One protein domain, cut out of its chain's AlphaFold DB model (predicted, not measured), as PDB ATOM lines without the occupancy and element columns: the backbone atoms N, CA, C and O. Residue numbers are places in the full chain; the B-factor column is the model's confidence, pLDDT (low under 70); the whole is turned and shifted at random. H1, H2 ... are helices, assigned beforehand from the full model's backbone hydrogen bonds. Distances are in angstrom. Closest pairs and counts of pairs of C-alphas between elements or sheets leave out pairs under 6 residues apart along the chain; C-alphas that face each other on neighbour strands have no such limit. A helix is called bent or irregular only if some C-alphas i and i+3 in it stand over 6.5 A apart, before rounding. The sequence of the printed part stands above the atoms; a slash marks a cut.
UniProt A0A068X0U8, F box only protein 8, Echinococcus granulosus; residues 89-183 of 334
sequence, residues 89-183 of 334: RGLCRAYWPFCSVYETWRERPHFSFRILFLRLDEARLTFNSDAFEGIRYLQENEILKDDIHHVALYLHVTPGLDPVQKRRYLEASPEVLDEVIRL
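AT A GLANCE: This is residues 89 to 183 of the 334 residues of the protein "F box only protein 8" of Echinococcus granulosus (UniProt A0A068X0U8). A long helix, H3, runs along an elongated body, and H4 folds back beside it as a helical hairpin. H6 packs at the turn of this hairpin, H7 crosses H5 in the same half, and near the start of H3 lie the short helices H1, which packs on H3, and H2, which touches no helix. The 95 printed residues hold seven named helices, H1 to H7 in chain order, and no named strand: all helix. The whole is compact, with a radius of gyration of the C-alphas of 12.7 A, and spans 37 by 23 by 23 A.

HOW THE PARTS SIT: H1, residues 89 to 95, touches residues 113 to 117 alone of H3, residues 113 to 129, at a shallow tilt of 22 degrees, the same way; the closest C-alphas, of Arg 89 and Phe 113, are 5.4 A apart. H2, residues 101 to 107, is apart from H1 and H3. H3 and H4, residues 131 to 140, touch as a hairpin at a shallow tilt of 28 degrees, opposite ways, closest at C-alphas 127 and 134, 3.8 A. H4 touches H6, residues 163 to 172, about perpendicular at 76 degrees, closest at C-alphas 131 and 165, 5.1 A. H5, residues 148 to 157, touches H7, residues 174 to 183, at a steep tilt of 51 degrees, closest at C-alphas 152 and 180, 4.9 A. Each O i to N i+4 pair is within hydrogen-bond range in H1, H3, H4, H5, H6 and H7; H2 has 1 of 3, and 2 of 4 O i to N i+3 pairs.

IN THESE COORDINATES: H1 begins at C-alpha 89 (-47.388, 37.601, -13.158) and is 10.0 A long. H2 is 9.8 A long and irregular, with C-alphas 103 and 106 7.8 A apart. H3 measures 24.1 A, H4 14.3 A, H5 14.4 A, H6 14.5 A and H7 14.4 A, ending at C-alpha 183 (-47.391, 15.379, -23.346).

THE WHOLE: The farthest C-alphas, of His 110 and Glu 171, are 37.3 A apart. The printed part has no cut, no link is long, and no printed residue is under 70 in pLDDT.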
ATOM      1  N   ARG A  89     -47.925  38.965 -13.249       92.50
ATOM      2  CA  ARG A  89     -47.388  37.601 -13.158       92.50
ATOM      3  C   ARG A  89     -48.487  36.557 -12.974       92.50
ATOM      4  O   ARG A  89     -48.417  35.495 -13.592       92.50
ATOM      5  N   GLY A  90     -49.461  36.834 -12.106       91.06
ATOM      6  CA  GLY A  90     -50.620  35.965 -11.893       91.06
ATOM      7  C   GLY A  90     -51.428  35.789 -13.176       91.06
ATOM      8  O   GLY A  90     -51.679  34.658 -13.585       91.06
ATOM      9  N   LEU A  91     -51.731  36.895 -13.860       91.69
ATOM     10  CA  LEU A  91     -52.418  36.882 -15.152       91.69
ATOM     11  C   LEU A  91     -51.626  36.138 -16.229       91.69
ATOM     12  O   LEU A  91     -52.187  35.282 -16.905       91.69
ATOM     13  N   CYS A  92     -50.325  36.405 -16.354       94.38
ATOM     14  CA  CYS A  92     -49.445  35.689 -17.270       94.38
ATOM     15  C   CYS A  92     -49.557  34.177 -17.065       94.38
ATOM     16  O   CYS A  92     -49.844  33.476 -18.019       94.38
ATOM     17  N   ARG A  93     -49.424  33.679 -15.831       92.62
ATOM     18  CA  ARG A  93     -49.500  32.235 -15.547       92.62
ATOM     19  C   ARG A  93     -50.895  31.639 -15.726       92.62
ATOM     20  O   ARG A  93     -51.002  30.445 -15.984       92.62
ATOM     21  N   ALA A  94     -51.945  32.440 -15.564       91.25
ATOM     22  CA  ALA A  94     -53.319  31.999 -15.784       91.25
ATOM     23  C   ALA A  94     -53.645  31.849 -17.279       91.25
ATOM     24  O   ALA A  94     -54.297  30.885 -17.665       91.25
ATOM     25  N   TYR A  95     -53.180  32.783 -18.116       91.75
ATOM     26  CA  TYR A  95     -53.452  32.793 -19.559       91.75
ATOM     27  C   TYR A  95     -52.397  32.042 -20.385       91.75
ATOM     28  O   TYR A  95     -52.729  31.457 -21.411       91.75
ATOM     29  N   TRP A  96     -51.148  32.012 -19.923       94.69
ATOM     30  CA  TRP A  96     -50.030  31.265 -20.500       94.69
ATOM     31  C   TRP A  96     -49.405  30.389 -19.414       94.69
ATOM     32  O   TRP A  96     -48.496  30.818 -18.701       94.69
ATOM     33  N   PRO A  97     -49.868  29.137 -19.271       94.94
ATOM     34  CA  PRO A  97     -49.365  28.240 -18.233       94.94
ATOM     35  C   PRO A  97     -47.856  27.973 -18.325       94.94
ATOM     36  O   PRO A  97     -47.215  27.684 -17.313       94.94
ATOM     37  N   PHE A  98     -47.276  28.097 -19.523       95.75
ATOM     38  CA  PHE A  98     -45.862  27.852 -19.766       95.75
ATOM     39  C   PHE A  98     -45.240  28.876 -20.719       95.75
ATOM     40  O   PHE A  98     -45.732  29.086 -21.824       95.75
ATOM     41  N   CYS A  99     -44.097  29.432 -20.311       93.56
ATOM     42  CA  CYS A  99     -43.129  30.143 -21.144       93.56
ATOM     43  C   CYS A  99     -41.734  29.915 -20.552       93.56
ATOM     44  O   CYS A  99     -41.580  29.896 -19.329       93.56
ATOM     45  N   SER A 100     -40.698  29.821 -21.386       95.56
ATOM     46  CA  SER A 100     -39.330  29.558 -20.895       95.56
ATOM     47  C   SER A 100     -38.785  30.699 -20.042       95.56
ATOM     48  O   SER A 100     -38.050  30.484 -19.083       95.56
ATOM     49  N   VAL A 101     -39.199  31.927 -20.355       94.81
ATOM     50  CA  VAL A 101     -38.805  33.126 -19.613       94.81
ATOM     51  C   VAL A 101     -39.242  33.109 -18.142       94.81
ATOM     52  O   VAL A 101     -38.658  33.809 -17.320       94.81
ATOM     53  N   TYR A 102     -40.219  32.282 -17.750       94.38
ATOM     54  CA  TYR A 102     -40.592  32.135 -16.337       94.38
ATOM     55  C   TYR A 102     -39.492  31.520 -15.467       94.38
ATOM     56  O   TYR A 102     -39.561  31.653 -14.243       94.38
ATOM     57  N   GLU A 103     -38.495  30.877 -16.069       91.88
ATOM     58  CA  GLU A 103     -37.328  30.337 -15.370       91.88
ATOM     59  C   GLU A 103     -36.250  31.407 -15.175       91.88
ATOM     60  O   GLU A 103     -35.635  31.473 -14.115       91.88
ATOM     61  N   THR A 104     -36.070  32.284 -16.165       91.06
ATOM     62  CA  THR A 104     -34.928  33.209 -16.255       91.06
ATOM     63  C   THR A 104     -35.284  34.673 -15.984       91.06
ATOM     64  O   THR A 104     -34.403  35.526 -15.953       91.06
ATOM     65  N   TRP A 105     -36.557  35.013 -15.740       90.12
ATOM     66  CA  TRP A 105     -36.992  36.415 -15.590       90.12
ATOM     67  C   TRP A 105     -36.249  37.199 -14.497       90.12
ATOM     68  O   TRP A 105     -36.106  38.412 -14.617       90.12
ATOM     69  N   ARG A 106     -35.763  36.530 -13.440       89.12
ATOM     70  CA  ARG A 106     -34.996  37.168 -12.350       89.12
ATOM     71  C   ARG A 106     -33.604  37.626 -12.774       89.12
ATOM     72  O   ARG A 106     -33.023  38.478 -12.115       89.12
ATOM     73  N   GLU A 107     -33.074  37.042 -13.841       89.31
ATOM     74  CA  GLU A 107     -31.737  37.320 -14.365       89.31
ATOM     75  C   GLU A 107     -31.757  38.513 -15.331       89.31
ATOM     76  O   GLU A 107     -30.709  39.056 -15.676       89.31
ATOM     77  N   ARG A 108     -32.951  38.952 -15.757       86.19
ATOM     78  CA  ARG A 108     -33.125  40.013 -16.747       86.19
ATOM     79  C   ARG A 108     -33.306  41.380 -16.086       86.19
ATOM     80  O   ARG A 108     -34.282  41.580 -15.355       86.19
ATOM     81  N   PRO A 109     -32.434  42.360 -16.377       85.81
ATOM     82  CA  PRO A 109     -32.653  43.722 -15.917       85.81
ATOM     83  C   PRO A 109     -33.915  44.290 -16.580       85.81
ATOM     84  O   PRO A 109     -34.166  44.060 -17.761       85.81
ATOM     85  N   HIS A 110     -34.714  45.039 -15.817       86.25
ATOM     86  CA  HIS A 110     -35.936  45.706 -16.298       86.25
ATOM     87  C   HIS A 110     -37.033  44.773 -16.843       86.25
ATOM     88  O   HIS A 110     -37.865  45.193 -17.649       86.25
ATOM     89  N   PHE A 111     -37.072  43.516 -16.396       91.06
ATOM     90  CA  PHE A 111     -38.161  42.611 -16.743       91.06
ATOM     91  C   PHE A 111     -39.504  43.095 -16.170       91.06
ATOM     92  O   PHE A 111     -39.600  43.407 -14.985       91.06
ATOM     93  N   SER A 112     -40.549  43.097 -17.003       93.06
ATOM     94  CA  SER A 112     -41.923  43.402 -16.595       93.06
ATOM     95  C   SER A 112     -42.879  42.337 -17.122       93.06
ATOM     96  O   SER A 112     -42.950  42.091 -18.328       93.06
ATOM     97  N   PHE A 113     -43.657  41.738 -16.225       94.19
ATOM     98  CA  PHE A 113     -44.733  40.810 -16.554       94.19
ATOM     99  C   PHE A 113     -45.842  41.488 -17.350       94.19
ATOM    100  O   PHE A 113     -46.457  40.839 -18.189       94.19
ATOM    101  N   ARG A 114     -46.070  42.791 -17.155       91.31
ATOM    102  CA  ARG A 114     -47.016  43.539 -17.987       91.31
ATOM    103  C   ARG A 114     -46.560  43.578 -19.442       91.31
ATOM    104  O   ARG A 114     -47.349  43.302 -20.338       91.31
ATOM    105  N   ILE A 115     -45.285  43.893 -19.678       92.69
ATOM    106  CA  ILE A 115     -44.715  43.898 -21.032       92.69
ATOM    107  C   ILE A 115     -44.709  42.477 -21.603       92.69
ATOM    108  O   ILE A 115     -45.081  42.290 -22.759       92.69
ATOM    109  N   LEU A 116     -44.342  41.473 -20.798       95.50
ATOM    110  CA  LEU A 116     -44.391  40.077 -21.224       95.50
ATOM    111  C   LEU A 116     -45.805  39.668 -21.651       95.50
ATOM    112  O   LEU A 116     -45.946  39.029 -22.686       95.50
ATOM    113  N   PHE A 117     -46.837  40.037 -20.888       94.69
ATOM    114  CA  PHE A 117     -48.228  39.736 -21.221       94.69
ATOM    115  C   PHE A 117     -48.581  40.252 -22.620       94.69
ATOM    116  O   PHE A 117     -49.099  39.505 -23.442       94.69
ATOM    117  N   LEU A 118     -48.252  41.517 -22.906       93.00
ATOM    118  CA  LEU A 118     -48.522  42.127 -24.210       93.00
ATOM    119  C   LEU A 118     -47.755  41.426 -25.337       93.00
ATOM    120  O   LEU A 118     -48.329  41.157 -26.386       93.00
ATOM    121  N   ARG A 119     -46.484  41.074 -25.108       95.88
ATOM    122  CA  ARG A 119     -45.682  40.325 -26.086       95.88
ATOM    123  C   ARG A 119     -46.205  38.910 -26.318       95.88
ATOM    124  O   ARG A 119     -46.105  38.406 -27.427       95.88
ATOM    125  N   LEU A 120     -46.742  38.253 -25.294       96.31
ATOM    126  CA  LEU A 120     -47.349  36.927 -25.421       96.31
ATOM    127  C   LEU A 120     -48.666  36.974 -26.203       96.31
ATOM    128  O   LEU A 120     -48.935  36.072 -26.997       96.31
ATOM    129  N   ASP A 121     -49.461  38.023 -26.004       94.56
ATOM    130  CA  ASP A 121     -50.676  38.259 -26.785       94.56
ATOM    131  C   ASP A 121     -50.339  38.555 -28.254       94.56
ATOM    132  O   ASP A 121     -50.872  37.907 -29.154       94.56
ATOM    133  N   GLU A 122     -49.356  39.427 -28.502       96.12
ATOM    134  CA  GLU A 122     -48.817  39.682 -29.844       96.12
ATOM    135  C   GLU A 122     -48.278  38.397 -30.487       96.12
ATOM    136  O   GLU A 122     -48.645  38.069 -31.613       96.12
ATOM    137  N   ALA A 123     -47.475  37.611 -29.764       96.81
ATOM    138  CA  ALA A 123     -46.942  36.341 -30.248       96.81
ATOM    139  C   ALA A 123     -48.044  35.350 -30.637       96.81
ATOM    140  O   ALA A 123     -47.926  34.660 -31.648       96.81
ATOM    141  N   ARG A 124     -49.127  35.277 -29.854       96.62
ATOM    142  CA  ARG A 124     -50.285  34.432 -30.160       96.62
ATOM    143  C   ARG A 124     -50.995  34.896 -31.430       96.62
ATOM    144  O   ARG A 124     -51.341  34.058 -32.260       96.62
ATOM    145  N   LEU A 125     -51.206  36.201 -31.596       97.12
ATOM    146  CA  LEU A 125     -51.800  36.755 -32.817       97.12
ATOM    147  C   LEU A 125     -50.919  36.471 -34.039       97.12
ATOM    148  O   LEU A 125     -51.425  36.016 -35.065       97.12
ATOM    149  N   THR A 126     -49.604  36.651 -33.902       97.81
ATOM    150  CA  THR A 126     -48.621  36.335 -34.944       97.81
ATOM    151  C   THR A 126     -48.643  34.850 -35.292       97.81
ATOM    152  O   THR A 126     -48.761  34.518 -36.466       97.81
ATOM    153  N   PHE A 127     -48.644  33.955 -34.297       98.31
ATOM    154  CA  PHE A 127     -48.744  32.506 -34.502       98.31
ATOM    155  C   PHE A 127     -50.025  32.109 -35.242       98.31
ATOM    156  O   PHE A 127     -49.992  31.288 -36.156       98.31
ATOM    157  N   ASN A 128     -51.159  32.703 -34.864       97.69
ATOM    158  CA  ASN A 128     -52.446  32.423 -35.497       97.69
ATOM    159  C   ASN A 128     -52.505  32.923 -36.950       97.69
ATOM    160  O   ASN A 128     -53.292  32.403 -37.739       97.69
ATOM    161  N   SER A 129     -51.668  33.898 -37.319       97.56
ATOM    162  CA  SER A 129     -51.500  34.316 -38.710       97.56
ATOM    163  C   SER A 129     -50.500  33.434 -39.467       97.56
ATOM    164  O   SER A 129     -50.795  33.002 -40.581       97.56
ATOM    165  N   ASP A 130     -49.329  33.173 -38.886       97.88
ATOM    166  CA  ASP A 130     -48.325  32.236 -39.388       97.88
ATOM    167  C   ASP A 130     -47.572  31.580 -38.219       97.88
ATOM    168  O   ASP A 130     -46.893  32.240 -37.428       97.88
ATOM    169  N   ALA A 131     -47.673  30.253 -38.130       97.38
ATOM    170  CA  ALA A 131     -47.115  29.495 -37.016       97.38
ATOM    171  C   ALA A 131     -45.588  29.629 -36.878       97.38
ATOM    172  O   ALA A 131     -45.065  29.680 -35.765       97.38
ATOM    173  N   PHE A 132     -44.866  29.682 -38.003       97.81
ATOM    174  CA  PHE A 132     -43.404  29.740 -38.014       97.81
ATOM    175  C   PHE A 132     -42.926  31.110 -37.549       97.81
ATOM    176  O   PHE A 132     -42.009  31.198 -36.733       97.81
ATOM    177  N   GLU A 133     -43.599  32.164 -38.007       98.06
ATOM    178  CA  GLU A 133     -43.329  33.527 -37.565       98.06
ATOM    179  C   GLU A 133     -43.619  33.707 -36.073       98.06
ATOM    180  O   GLU A 133     -42.832  34.324 -35.360       98.06
ATOM    181  N   GLY A 134     -44.712  33.121 -35.576       97.88
ATOM    182  CA  GLY A 134     -45.063  33.175 -34.157       97.88
ATOM    183  C   GLY A 134     -44.019  32.510 -33.258       97.88
ATOM    184  O   GLY A 134     -43.618  33.090 -32.248       97.88
ATOM    185  N   ILE A 135     -43.537  31.317 -33.629       98.12
ATOM    186  CA  ILE A 135     -42.459  30.648 -32.884       98.12
ATOM    187  C   ILE A 135     -41.154  31.443 -32.977       98.12
ATOM    188  O   ILE A 135     -40.509  31.655 -31.950       98.12
ATOM    189  N   ARG A 136     -40.804  31.957 -34.162       98.00
ATOM    190  CA  ARG A 136     -39.619  32.805 -34.335       98.00
ATOM    191  C   ARG A 136     -39.684  34.053 -33.456       98.00
ATOM    192  O   ARG A 136     -38.733  34.323 -32.731       98.00
ATOM    193  N   TYR A 137     -40.814  34.760 -33.437       98.12
ATOM    194  CA  TYR A 137     -41.022  35.927 -32.577       98.12
ATOM    195  C   TYR A 137     -40.794  35.583 -31.098       98.12
ATOM    196  O   TYR A 137     -40.138  36.337 -30.376       98.12
ATOM    197  N   LEU A 138     -41.316  34.441 -30.633       97.75
ATOM    198  CA  LEU A 138     -41.139  33.989 -29.250       97.75
ATOM    199  C   LEU A 138     -39.669  33.710 -28.917       97.75
ATOM    200  O   LEU A 138     -39.240  34.003 -27.800       97.75
ATOM    201  N   GLN A 139     -38.908  33.162 -29.862       97.25
ATOM    202  CA  GLN A 139     -37.484  32.863 -29.702       97.25
ATOM    203  C   GLN A 139     -36.621  34.131 -29.746       97.25
ATOM    204  O   GLN A 139     -35.794  34.338 -28.862       97.25
ATOM    205  N   GLU A 140     -36.864  35.025 -30.707       96.62
ATOM    206  CA  GLU A 140     -36.143  36.297 -30.867       96.62
ATOM    207  C   GLU A 140     -36.352  37.243 -29.679       96.62
ATOM    208  O   GLU A 140     -35.429  37.933 -29.254       96.62
ATOM    209  N   ASN A 141     -37.553  37.247 -29.092       94.75
ATOM    210  CA  ASN A 141     -37.843  37.998 -27.866       94.75
ATOM    211  C   ASN A 141     -37.417  37.256 -26.588       94.75
ATOM    212  O   ASN A 141     -37.718  37.705 -25.474       94.75
ATOM    213  N   GLU A 142     -36.751  36.109 -26.741       94.38
ATOM    214  CA  GLU A 142     -36.297  35.221 -25.678       94.38
ATOM    215  C   GLU A 142     -37.412  34.857 -24.673       94.38
ATOM    216  O   GLU A 142     -37.182  34.755 -23.462       94.38
ATOM    217  N   ILE A 143     -38.649  34.733 -25.151       96.00
ATOM    218  CA  ILE A 143     -39.822  34.313 -24.371       96.00
ATOM    219  C   ILE A 143     -39.852  32.783 -24.276       96.00
ATOM    220  O   ILE A 143     -40.193  32.211 -23.230       96.00
ATOM    221  N   LEU A 144     -39.455  32.131 -25.368       97.00
ATOM    222  CA  LEU A 144     -39.388  30.689 -25.533       97.00
ATOM    223  C   LEU A 144     -37.968  30.292 -25.951       97.00
ATOM    224  O   LEU A 144     -37.384  30.928 -26.823       97.00
ATOM    225  N   LYS A 145     -37.401  29.262 -25.320       95.94
ATOM    226  CA  LYS A 145     -36.115  28.688 -25.739       95.94
ATOM    227  C   LYS A 145     -36.302  27.933 -27.055       95.94
ATOM    228  O   LYS A 145     -37.345  27.315 -27.269       95.94
ATOM    229  N   ASP A 146     -35.278  27.960 -27.904       95.25
ATOM    230  CA  ASP A 146     -35.205  27.122 -29.102       95.25
ATOM    231  C   ASP A 146     -34.823  25.686 -28.718       95.25
ATOM    232  O   ASP A 146     -33.686  25.247 -28.858       95.25
ATOM    233  N   ASP A 147     -35.776  24.998 -28.096       96.38
ATOM    234  CA  ASP A 147     -35.657  23.620 -27.640       96.38
ATOM    235  C   ASP A 147     -36.965  22.870 -27.921       96.38
ATOM    236  O   ASP A 147     -38.061  23.402 -27.714       96.38
ATOM    237  N   ILE A 148     -36.850  21.615 -28.368       97.06
ATOM    238  CA  ILE A 148     -37.983  20.780 -28.792       97.06
ATOM    239  C   ILE A 148     -39.014  20.640 -27.669       97.06
ATOM    240  O   ILE A 148     -40.212  20.789 -27.911       97.06
ATOM    241  N   HIS A 149     -38.564  20.382 -26.437       97.06
ATOM    242  CA  HIS A 149     -39.451  20.187 -25.296       97.06
ATOM    243  C   HIS A 149     -40.153  21.490 -24.913       97.06
ATOM    244  O   HIS A 149     -41.361  21.495 -24.676       97.06
ATOM    245  N   HIS A 150     -39.433  22.614 -24.918       97.44
ATOM    246  CA  HIS A 150     -40.019  23.923 -24.631       97.44
ATOM    247  C   HIS A 150     -41.071  24.313 -25.680       97.44
ATOM    248  O   HIS A 150     -42.176  24.729 -25.321       97.44
ATOM    249  N   VAL A 151     -40.777  24.133 -26.969       98.06
ATOM    250  CA  VAL A 151     -41.739  24.410 -28.046       98.06
ATOM    251  C   VAL A 151     -42.956  23.489 -27.944       98.06
ATOM    252  O   VAL A 151     -44.091  23.968 -27.980       98.06
ATOM    253  N   ALA A 152     -42.750  22.185 -27.743       97.94
ATOM    254  CA  ALA A 152     -43.839  21.224 -27.595       97.94
ATOM    255  C   ALA A 152     -44.741  21.549 -26.397       97.94
ATOM    256  O   ALA A 152     -45.966  21.561 -26.527       97.94
ATOM    257  N   LEU A 153     -44.151  21.873 -25.244       97.31
ATOM    258  CA  LEU A 153     -44.899  22.220 -24.041       97.31
ATOM    259  C   LEU A 153     -45.704  23.507 -24.232       97.31
ATOM    260  O   LEU A 153     -46.882  23.538 -23.879       97.31
ATOM    261  N   TYR A 154     -45.117  24.526 -24.867       97.38
ATOM    262  CA  TYR A 154     -45.828  25.754 -25.221       97.38
ATOM    263  C   TYR A 154     -47.034  25.474 -26.126       97.38
ATOM    264  O   TYR A 154     -48.145  25.900 -25.811       97.38
ATOM    265  N   LEU A 155     -46.855  24.708 -27.208       97.31
ATOM    266  CA  LEU A 155     -47.939  24.344 -28.130       97.31
ATOM    267  C   LEU A 155     -49.010  23.450 -27.484       97.31
ATOM    268  O   LEU A 155     -50.162  23.443 -27.928       97.31
ATOM    269  N   HIS A 156     -48.642  22.672 -26.466       96.25
ATOM    270  CA  HIS A 156     -49.556  21.793 -25.746       96.25
ATOM    271  C   HIS A 156     -50.473  22.564 -24.787       96.25
ATOM    272  O   HIS A 156     -51.679  22.331 -24.802       96.25
ATOM    273  N   VAL A 157     -49.925  23.484 -23.982       95.75
ATOM    274  CA  VAL A 157     -50.675  24.122 -22.881       95.75
ATOM    275  C   VAL A 157     -51.225  25.509 -23.203       95.75
ATOM    276  O   VAL A 157     -52.069  26.005 -22.458       95.75
ATOM    277  N   THR A 158     -50.744  26.167 -24.262       95.31
ATOM    278  CA  THR A 158     -51.159  27.543 -24.575       95.31
ATOM    279  C   THR A 158     -52.572  27.565 -25.159       95.31
ATOM    280  O   THR A 158     -52.807  26.986 -26.225       95.31
ATOM    281  N   PRO A 159     -53.531  28.246 -24.507       92.94
ATOM    282  CA  PRO A 159     -54.905  28.281 -24.976       92.94
ATOM    283  C   PRO A 159     -55.077  29.182 -26.203       92.94
ATOM    284  O   PRO A 159     -54.498  30.263 -26.321       92.94
ATOM    285  N   GLY A 160     -55.958  28.741 -27.102       93.94
ATOM    286  CA  GLY A 160     -56.464  29.531 -28.223       93.94
ATOM    287  C   GLY A 160     -55.434  29.885 -29.302       93.94
ATOM    288  O   GLY A 160     -55.589  30.898 -29.996       93.94
ATOM    289  N   LEU A 161     -54.405  29.046 -29.434       96.62
ATOM    290  CA  LEU A 161     -53.657  28.904 -30.678       96.62
ATOM    291  C   LEU A 161     -54.586  28.368 -31.773       96.62
ATOM    292  O   LEU A 161     -55.428  27.509 -31.506       96.62
ATOM    293  N   ASP A 162     -54.425  28.867 -32.993       95.94
ATOM    294  CA  ASP A 162     -55.178  28.399 -34.146       95.94
ATOM    295  C   ASP A 162     -54.821  26.927 -34.451       95.94
ATOM    296  O   ASP A 162     -53.642  26.613 -34.663       95.94
ATOM    297  N   PRO A 163     -55.803  26.002 -34.468       94.38
ATOM    298  CA  PRO A 163     -55.543  24.579 -34.681       94.38
ATOM    299  C   PRO A 163     -54.894  24.269 -36.038       94.38
ATOM    300  O   PRO A 163     -54.088  23.343 -36.147       94.38
ATOM    301  N   VAL A 164     -55.210  25.047 -37.080       93.38
ATOM    302  CA  VAL A 164     -54.668  24.846 -38.431       93.38
ATOM    303  C   VAL A 164     -53.194  25.245 -38.470       93.38
ATOM    304  O   VAL A 164     -52.371  24.477 -38.971       93.38
ATOM    305  N   GLN A 165     -52.839  26.394 -37.894       95.56
ATOM    306  CA  GLN A 165     -51.449  26.838 -37.757       95.56
ATOM    307  C   GLN A 165     -50.643  25.899 -36.854       95.56
ATOM    308  O   GLN A 165     -49.531  25.507 -37.215       95.56
ATOM    309  N   LYS A 166     -51.223  25.449 -35.732       95.94
ATOM    310  CA  LYS A 166     -50.607  24.443 -34.853       95.94
ATOM    311  C   LYS A 166     -50.281  23.164 -35.616       95.94
ATOM    312  O   LYS A 166     -49.136  22.720 -35.566       95.94
ATOM    313  N   ARG A 167     -51.229  22.604 -36.376       94.56
ATOM    314  CA  ARG A 167     -50.951  21.454 -37.250       94.56
ATOM    315  C   ARG A 167     -49.836  21.761 -38.247       94.56
ATOM    316  O   ARG A 167     -48.903  20.973 -38.340       94.56
ATOM    317  N   ARG A 168     -49.927  22.873 -38.982       94.19
ATOM    318  CA  ARG A 168     -48.970  23.233 -40.043       94.19
ATOM    319  C   ARG A 168     -47.529  23.292 -39.522       94.19
ATOM    320  O   ARG A 168     -46.607  22.874 -40.216       94.19
ATOM    321  N   TYR A 169     -47.334  23.765 -38.292       95.94
ATOM    322  CA  TYR A 169     -46.020  23.751 -37.649       95.94
ATOM    323  C   TYR A 169     -45.542  22.332 -37.305       95.94
ATOM    324  O   TYR A 169     -44.394  21.981 -37.580       95.94
ATOM    325  N   LEU A 170     -46.422  21.499 -36.739       95.12
ATOM    326  CA  LEU A 170     -46.106  20.114 -36.369       95.12
ATOM    327  C   LEU A 170     -45.879  19.202 -37.583       95.12
ATOM    328  O   LEU A 170     -45.097  18.261 -37.500       95.12
ATOM    329  N   GLU A 171     -46.518  19.497 -38.714       92.44
ATOM    330  CA  GLU A 171     -46.252  18.853 -40.007       92.44
ATOM    331  C   GLU A 171     -44.813  19.072 -40.469       92.44
ATOM    332  O   GLU A 171     -44.158  18.138 -40.927       92.44
ATOM    333  N   ALA A 172     -44.310  20.296 -40.316       93.38
ATOM    334  CA  ALA A 172     -42.941  20.643 -40.675       93.38
ATOM    335  C   ALA A 172     -41.907  20.199 -39.624       93.38
ATOM    336  O   ALA A 172     -40.729  20.082 -39.953       93.38
ATOM    337  N   SER A 173     -42.338  19.940 -38.384       94.56
ATOM    338  CA  SER A 173     -41.462  19.630 -37.244       94.56
ATOM    339  C   SER A 173     -41.851  18.303 -36.566       94.56
ATOM    340  O   SER A 173     -42.441  18.316 -35.480       94.56
ATOM    341  N   PRO A 174     -41.506  17.139 -37.157       93.19
ATOM    342  CA  PRO A 174     -41.908  15.828 -36.635       93.19
ATOM    343  C   PRO A 174     -41.411  15.536 -35.214       93.19
ATOM    344  O   PRO A 174     -42.084  14.849 -34.453       93.19
ATOM    345  N   GLU A 175     -40.247  16.060 -34.836       96.12
ATOM    346  CA  GLU A 175     -39.679  15.880 -33.494       96.12
ATOM    347  C   GLU A 175     -40.521  16.594 -32.425       96.12
ATOM    348  O   GLU A 175     -40.780  16.046 -31.353       96.12
ATOM    349  N   VAL A 176     -41.022  17.791 -32.751       97.31
ATOM    350  CA  VAL A 176     -41.938  18.548 -31.890       97.31
ATOM    351  C   VAL A 176     -43.297  17.854 -31.824       97.31
ATOM    352  O   VAL A 176     -43.887  17.783 -30.749       97.31
ATOM    353  N   LEU A 177     -43.789  17.295 -32.937       96.44
ATOM    354  CA  LEU A 177     -45.014  16.488 -32.949       96.44
ATOM    355  C   LEU A 177     -44.908  15.301 -31.990       96.44
ATOM    356  O   LEU A 177     -45.806  15.105 -31.171       96.44
ATOM    357  N   ASP A 178     -43.823  14.534 -32.084       96.19
ATOM    358  CA  ASP A 178     -43.590  13.362 -31.242       96.19
ATOM    359  C   ASP A 178     -43.666  13.753 -29.748       96.19
ATOM    360  O   ASP A 178     -44.337  13.079 -28.960       96.19
ATOM    361  N   GLU A 179     -43.066  14.883 -29.358       97.69
ATOM    362  CA  GLU A 179     -43.109  15.374 -27.975       97.69
ATOM    363  C   GLU A 179     -44.484  15.943 -27.575       97.69
ATOM    364  O   GLU A 179     -44.976  15.636 -26.491       97.69
ATOM    365  N   VAL A 180     -45.172  16.683 -28.454       97.56
ATOM    366  CA  VAL A 180     -46.548  17.161 -28.198       97.56
ATOM    367  C   VAL A 180     -47.494  15.993 -27.947       97.56
ATOM    368  O   VAL A 180     -48.320  16.063 -27.036       97.56
ATOM    369  N   ILE A 181     -47.383  14.912 -28.724       97.00
ATOM    370  CA  ILE A 181     -48.186  13.710 -28.499       97.00
ATOM    371  C   ILE A 181     -47.845  13.107 -27.143       97.00
ATOM    372  O   ILE A 181     -48.766  12.823 -26.390       97.00
ATOM    373  N   ARG A 182     -46.561  12.981 -26.786       96.12
ATOM    374  CA  ARG A 182     -46.134  12.437 -25.484       96.12
ATOM    375  C   ARG A 182     -46.624  13.225 -24.268       96.12
ATOM    376  O   ARG A 182     -46.696  12.640 -23.188       96.12
ATOM    377  N   LEU A 183     -46.880  14.522 -24.418       96.19
ATOM    378  CA  LEU A 183     -47.391  15.379 -23.346       96.19
ATOM    379  C   LEU A 183     -48.898  15.196 -23.105       96.19
ATOM    380  O   LEU A 183     -49.393  15.579 -22.047       96.19
TER     381      LEU A 183